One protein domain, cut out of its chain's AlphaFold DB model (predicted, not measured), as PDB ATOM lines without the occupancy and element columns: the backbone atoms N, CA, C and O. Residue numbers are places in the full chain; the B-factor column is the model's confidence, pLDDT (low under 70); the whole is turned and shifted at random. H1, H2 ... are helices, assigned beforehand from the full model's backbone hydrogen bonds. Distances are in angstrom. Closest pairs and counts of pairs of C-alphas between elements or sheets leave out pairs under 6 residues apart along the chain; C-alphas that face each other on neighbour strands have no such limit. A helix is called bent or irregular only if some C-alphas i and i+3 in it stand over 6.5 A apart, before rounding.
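AT A GLANCE: This is residues 23 to 67 of the 229 residues of the protein "LprI domain-containing protein" of Paraburkholderia xenovorans (strain LB400) (UniProt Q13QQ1). The model is a flat, open zigzag of three helices joined end to end: H1 and H2 form a helical hairpin like a narrow V, meeting near their shared link, and H3 heads off from the other end of H2 as an arm that touches no helix. There is no common core, and residues 51 to 57 and 59 to 67 stand free. The printed part has 45 residues with three named helices, H1, H2 and H3 in that order, and no named strand; the class is all helix. It is only just extended, close to loose, with a radius of gyration of the C-alphas of 14.2 A, and the C-alphas span 42 by 22 by 10 A.

IN THESE COORDINATES: H1 is residues 23 to 34, Glu 23 to Asn 34, and measures 18.2 A from first to last C-alpha; C-alpha 23 is at (-31.162, -17.698, 48.563). H1 is irregular: C-alphas 23 and 26 are 7.1 A apart. H2, the longest helix, is residues 38 to 52, Phe 38 to Arg 52, and measures 21.2 A from C-alpha 38 at (-17.370, -9.092, 34.847) to C-alpha 52. H3 is residues 55 to 66, Asn 55 to Ser 66, and measures 16.8 A; C-alpha 66 is at (-1.499, 5.415, 57.514).

HOW THE PARTS SIT: H1 and H2 touch, with 5 pairs of C-alphas within 8 A. The closest C-alphas of the two are those of Phe 32 and Met 41, 5.8 A apart. H1 touches H2 with residues 29 to 33 alone, and H2 touches H1 with residues 38 to 41 alone. The two helices run opposite ways at a shallow tilt of 29 degrees, and they form a helical hairpin. Their centres are 12.8 A apart. H3 is apart from H1 and also apart from H2. In H2 and H3 every O i to N i+4 pair is within hydrogen-bond range; in H1 it is 6 of 8.

THE WHOLE: The two C-alphas farthest apart are those of Asn 34 and Gly 67, 41.8 A. From Glu 23 to Gly 67, the first and last printed residues, the C-alphas are 40.5 A apart. The printed part has no cut. The link from H1 to H2, 3 residues, and the link from H2 to H3, 2 residues, are both tight. The mean pLDDT of the printed part is 72.8. Residues 52 to 67 are under 70, and the mean of H3 is 54.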
ATOM      1  N   GLU A  23     -30.559 -16.774  49.531       73.06
ATOM      2  CA  GLU A  23     -31.162 -17.698  48.563       73.06
ATOM      3  C   GLU A  23     -31.071 -17.222  47.103       73.06
ATOM      4  O   GLU A  23     -31.011 -18.040  46.191       73.06
ATOM      5  N   ILE A  24     -31.023 -15.909  46.856       80.12
ATOM      6  CA  ILE A  24     -31.041 -15.334  45.496       80.12
ATOM      7  C   ILE A  24     -29.711 -14.701  45.086       80.12
ATOM      8  O   ILE A  24     -29.498 -14.419  43.906       80.12
ATOM      9  N   ARG A  25     -28.782 -14.531  46.033       81.19
ATOM     10  CA  ARG A  25     -27.468 -13.918  45.803       81.19
ATOM     11  C   ARG A  25     -26.638 -14.671  44.767       81.19
ATOM     12  O   ARG A  25     -26.039 -14.048  43.893       81.19
ATOM     13  N   SER A  26     -26.573 -15.996  44.880       78.75
ATOM     14  CA  SER A  26     -25.803 -16.844  43.964       78.75
ATOM     15  C   SER A  26     -26.352 -16.746  42.542       78.75
ATOM     16  O   SER A  26     -25.586 -16.513  41.611       78.75
ATOM     17  N   HIS A  27     -27.677 -16.813  42.381       80.31
ATOM     18  CA  HIS A  27     -28.354 -16.640  41.095       80.31
ATOM     19  C   HIS A  27     -28.145 -15.240  40.508       80.31
ATOM     20  O   HIS A  27     -27.890 -15.098  39.311       80.31
ATOM     21  N   TYR A  28     -28.192 -14.204  41.346       85.31
ATOM     22  CA  TYR A  28     -27.963 -12.829  40.921       85.31
ATOM     23  C   TYR A  28     -26.535 -12.621  40.400       85.31
ATOM     24  O   TYR A  28     -26.362 -12.099  39.296       85.31
ATOM     25  N   LEU A  29     -25.518 -13.094  41.130       84.94
ATOM     26  CA  LEU A  29     -24.114 -13.016  40.711       84.94
ATOM     27  C   LEU A  29     -23.827 -13.883  39.478       84.94
ATOM     28  O   LEU A  29     -23.198 -13.410  38.532       84.94
ATOM     29  N   ALA A  30     -24.361 -15.106  39.441       83.50
ATOM     30  CA  ALA A  30     -24.242 -15.999  38.290       83.50
ATOM     31  C   ALA A  30     -24.813 -15.368  37.013       83.50
ATOM     32  O   ALA A  30     -24.270 -15.561  35.929       83.50
ATOM     33  N   SER A  31     -25.856 -14.541  37.133       88.94
ATOM     34  CA  SER A  31     -26.425 -13.838  35.985       88.94
ATOM     35  C   SER A  31     -25.422 -12.899  35.296       88.94
ATOM     36  O   SER A  31     -25.463 -12.773  34.075       88.94
ATOM     37  N   PHE A  32     -24.496 -12.273  36.034       90.62
ATOM     38  CA  PHE A  32     -23.455 -11.426  35.439       90.62
ATOM     39  C   PHE A  32     -22.366 -12.253  34.758       90.62
ATOM     40  O   PHE A  32     -21.912 -11.875  33.680       90.62
ATOM     41  N   LEU A  33     -21.986 -13.388  35.356       82.62
ATOM     42  CA  LEU A  33     -21.026 -14.324  34.763       82.62
ATOM     43  C   LEU A  33     -21.541 -14.857  33.423       82.62
ATOM     44  O   LEU A  33     -20.828 -14.800  32.426       82.62
ATOM     45  N   ASN A  34     -22.810 -15.265  33.379       86.88
ATOM     46  CA  ASN A  34     -23.444 -15.790  32.168       86.88
ATOM     47  C   ASN A  34     -23.568 -14.748  31.046       86.88
ATOM     48  O   ASN A  34     -23.668 -15.116  29.881       86.88
ATOM     49  N   ARG A  35     -23.563 -13.450  31.379       93.44
ATOM     50  CA  ARG A  35     -23.591 -12.346  30.404       93.44
ATOM     51  C   ARG A  35     -22.203 -11.780  30.077       93.44
ATOM     52  O   ARG A  35     -22.116 -10.814  29.329       93.44
ATOM     53  N   GLY A  36     -21.129 -12.317  30.665       88.44
ATOM     54  CA  GLY A  36     -19.775 -11.768  30.519       88.44
ATOM     55  C   GLY A  36     -19.591 -10.368  31.128       88.44
ATOM     56  O   GLY A  36     -18.626  -9.672  30.823       88.44
ATOM     57  N   GLU A  37     -20.494  -9.926  32.009       93.75
ATOM     58  CA  GLU A  37     -20.485  -8.586  32.613       93.75
ATOM     59  C   GLU A  37     -19.556  -8.513  33.846       93.75
ATOM     60  O   GLU A  37     -19.949  -8.061  34.927       93.75
ATOM     61  N   PHE A  38     -18.301  -8.952  33.714       83.44
ATOM     62  CA  PHE A  38     -17.370  -9.092  34.847       83.44
ATOM     63  C   PHE A  38     -17.104  -7.774  35.588       83.44
ATOM     64  O   PHE A  38     -17.075  -7.739  36.820       83.44
ATOM     65  N   ASN A  39     -16.962  -6.669  34.849       81.12
ATOM     66  CA  ASN A  39     -16.758  -5.344  35.439       81.12
ATOM     67  C   ASN A  39     -17.964  -4.911  36.281       81.12
ATOM     68  O   ASN A  39     -17.800  -4.429  37.400       81.12
ATOM     69  N   ARG A  40     -19.176  -5.173  35.786       84.56
ATOM     70  CA  ARG A  40     -20.421  -4.830  36.475       84.56
ATOM     71  C   ARG A  40     -20.624  -5.684  37.724       84.56
ATOM     72  O   ARG A  40     -21.000  -5.153  38.764       84.56
ATOM     73  N   MET A  41     -20.300  -6.976  37.654       86.06
ATOM     74  CA  MET A  41     -20.299  -7.866  38.820       86.06
ATOM     75  C   MET A  41     -19.348  -7.359  39.911       86.06
ATOM     76  O   MET A  41     -19.720  -7.291  41.082       86.06
ATOM     77  N   ARG A  42     -18.129  -6.956  39.525       79.38
ATOM     78  CA  ARG A  42     -17.126  -6.399  40.440       79.38
ATOM     79  C   ARG A  42     -17.638  -5.144  41.146       79.38
ATOM     80  O   ARG A  42     -17.467  -5.020  42.358       79.38
ATOM     81  N   ASP A  43     -18.276  -4.233  40.420       83.25
ATOM     82  CA  ASP A  43     -18.785  -2.982  40.992       83.25
ATOM     83  C   ASP A  43     -19.967  -3.227  41.941       83.25
ATOM     84  O   ASP A  43     -20.044  -2.632  43.016       83.25
ATOM     85  N   VAL A  44     -20.829  -4.187  41.603       82.75
ATOM     86  CA  VAL A  44     -21.944  -4.654  42.437       82.75
ATOM     87  C   VAL A  44     -21.442  -5.279  43.750       82.75
ATOM     88  O   VAL A  44     -21.954  -4.952  44.823       82.75
ATOM     89  N   ILE A  45     -20.384  -6.099  43.704       79.94
ATOM     90  CA  ILE A  45     -19.733  -6.655  44.904       79.94
ATOM     91  C   ILE A  45     -19.106  -5.539  45.753       79.94
ATOM     92  O   ILE A  45     -19.296  -5.507  46.969       79.94
ATOM     93  N   ARG A  46     -18.396  -4.587  45.133       79.88
ATOM     94  CA  ARG A  46     -17.788  -3.445  45.840       79.88
ATOM     95  C   ARG A  46     -18.833  -2.583  46.543       79.88
ATOM     96  O   ARG A  46     -18.639  -2.226  47.703       79.88
ATOM     97  N   ALA A  47     -19.952  -2.291  45.880       79.56
ATOM     98  CA  ALA A  47     -21.058  -1.534  46.457       79.56
ATOM     99  C   ALA A  47     -21.694  -2.261  47.658       79.56
ATOM    100  O   ALA A  47     -22.040  -1.625  48.656       79.56
ATOM    101  N   PHE A  48     -21.788  -3.592  47.603       77.62
ATOM    102  CA  PHE A  48     -22.280  -4.417  48.709       77.62
ATOM    103  C   PHE A  48     -21.328  -4.415  49.910       77.62
ATOM    104  O   PHE A  48     -21.746  -4.149  51.039       77.62
ATOM    105  N   VAL A  49     -20.034  -4.657  49.677       73.12
ATOM    106  CA  VAL A  49     -19.003  -4.584  50.726       73.12
ATOM    107  C   VAL A  49     -19.023  -3.199  51.366       73.12
ATOM    108  O   VAL A  49     -18.993  -3.072  52.588       73.12
ATOM    109  N   ALA A  50     -19.181  -2.156  50.550       71.38
ATOM    110  CA  ALA A  50     -19.354  -0.803  51.032       71.38
ATOM    111  C   ALA A  50     -20.593  -0.663  51.945       71.38
ATOM    112  O   ALA A  50     -20.483  -0.067  53.010       71.38
ATOM    113  N   THR A  51     -21.752  -1.202  51.588       71.12
ATOM    114  CA  THR A  51     -22.989  -1.004  52.369       71.12
ATOM    115  C   THR A  51     -23.097  -1.880  53.621       71.12
ATOM    116  O   THR A  51     -23.730  -1.460  54.586       71.12
ATOM    117  N   ARG A  52     -22.498  -3.077  53.642       67.56
ATOM    118  CA  ARG A  52     -22.635  -4.042  54.754       67.56
ATOM    119  C   ARG A  52     -21.463  -4.074  55.730       67.56
ATOM    120  O   ARG A  52     -21.656  -4.529  56.856       67.56
ATOM    121  N   VAL A  53     -20.271  -3.617  55.342       60.75
ATOM    122  CA  VAL A  53     -19.140  -3.510  56.274       60.75
ATOM    123  C   VAL A  53     -19.322  -2.237  57.112       60.75
ATOM    124  O   VAL A  53     -19.295  -1.143  56.545       60.75
ATOM    125  N   PRO A  54     -19.511  -2.335  58.445       62.84
ATOM    126  CA  PRO A  54     -19.740  -1.165  59.288       62.84
ATOM    127  C   PRO A  54     -18.595  -0.156  59.151       62.84
ATOM    128  O   PRO A  54     -17.431  -0.556  59.076       62.84
ATOM    129  N   ASN A  55     -18.904   1.148  59.193       55.81
ATOM    130  CA  ASN A  55     -17.922   2.243  59.084       55.81
ATOM    131  C   ASN A  55     -16.690   2.070  59.999       55.81
ATOM    132  O   ASN A  55     -15.604   2.528  59.650       55.81
ATOM    133  N   ARG A  56     -16.827   1.340  61.116       51.50
ATOM    134  CA  ARG A  56     -15.734   0.981  62.032       51.50
ATOM    135  C   ARG A  56     -14.573   0.245  61.341       51.50
ATOM    136  O   ARG A  56     -13.428   0.628  61.534       51.50
ATOM    137  N   ARG A  57     -14.849  -0.718  60.451       58.62
ATOM    138  CA  ARG A  57     -13.790  -1.468  59.737       58.62
ATOM    139  C   ARG A  57     -13.179  -0.697  58.562       58.62
ATOM    140  O   ARG A  57     -12.076  -1.011  58.131       58.62
ATOM    141  N   ARG A  58     -13.863   0.334  58.049       59.12
ATOM    142  CA  ARG A  58     -13.289   1.249  57.043       59.12
ATOM    143  C   ARG A  58     -12.258   2.197  57.656       59.12
ATOM    144  O   ARG A  58     -11.279   2.524  56.995       59.12
ATOM    145  N   LEU A  59     -12.474   2.628  58.900       53.72
ATOM    146  CA  LEU A  59     -11.498   3.406  59.667       53.72
ATOM    147  C   LEU A  59     -10.280   2.557  60.035       53.72
ATOM    148  O   LEU A  59      -9.165   3.031  59.879       53.72
ATOM    149  N   GLU A  60     -10.476   1.298  60.428       52.84
ATOM    150  CA  GLU A  60      -9.374   0.364  60.707       52.84
ATOM    151  C   GLU A  60      -8.525   0.074  59.459       52.84
ATOM    152  O   GLU A  60      -7.301   0.110  59.539       52.84
ATOM    153  N   ALA A  61      -9.146  -0.112  58.286       55.03
ATOM    154  CA  ALA A  61      -8.420  -0.280  57.023       55.03
ATOM    155  C   ALA A  61      -7.614   0.976  56.626       55.03
ATOM    156  O   ALA A  61      -6.468   0.857  56.203       55.03
ATOM    157  N   ARG A  62      -8.166   2.183  56.832       55.28
ATOM    158  CA  ARG A  62      -7.443   3.451  56.598       55.28
ATOM    159  C   ARG A  62      -6.345   3.712  57.634       55.28
ATOM    160  O   ARG A  62      -5.304   4.270  57.301       55.28
ATOM    161  N   LEU A  63      -6.552   3.304  58.885       53.34
ATOM    162  CA  LEU A  63      -5.548   3.402  59.948       53.34
ATOM    163  C   LEU A  63      -4.356   2.479  59.670       53.34
ATOM    164  O   LEU A  63      -3.221   2.883  59.917       53.34
ATOM    165  N   PHE A  64      -4.602   1.301  59.090       50.06
ATOM    166  CA  PHE A  64      -3.558   0.362  58.675       50.06
ATOM    167  C   PHE A  64      -2.703   0.902  57.512       50.06
ATOM    168  O   PHE A  64      -1.489   0.726  57.524       50.06
ATOM    169  N   GLU A  65      -3.300   1.627  56.560       52.97
ATOM    170  CA  GLU A  65      -2.567   2.305  55.473       52.97
ATOM    171  C   GLU A  65      -1.749   3.522  55.949       52.97
ATOM    172  O   GLU A  65      -0.746   3.868  55.330       52.97
ATOM    173  N   SER A  66      -2.138   4.169  57.053       52.81
ATOM    174  CA  SER A  66      -1.499   5.415  57.514       52.81
ATOM    175  C   SER A  66      -0.219   5.238  58.350       52.81
ATOM    176  O   SER A  66       0.504   6.208  58.556       52.81
ATOM    177  N   GLY A  67       0.087   4.035  58.853       46.72
ATOM    178  CA  GLY A  67       1.328   3.773  59.605       46.72
ATOM    179  C   GLY A  67       1.484   4.515  60.948       46.72
ATOM    180  O   GLY A  67       2.577   4.537  61.511       46.72
TER     181      GLY A  67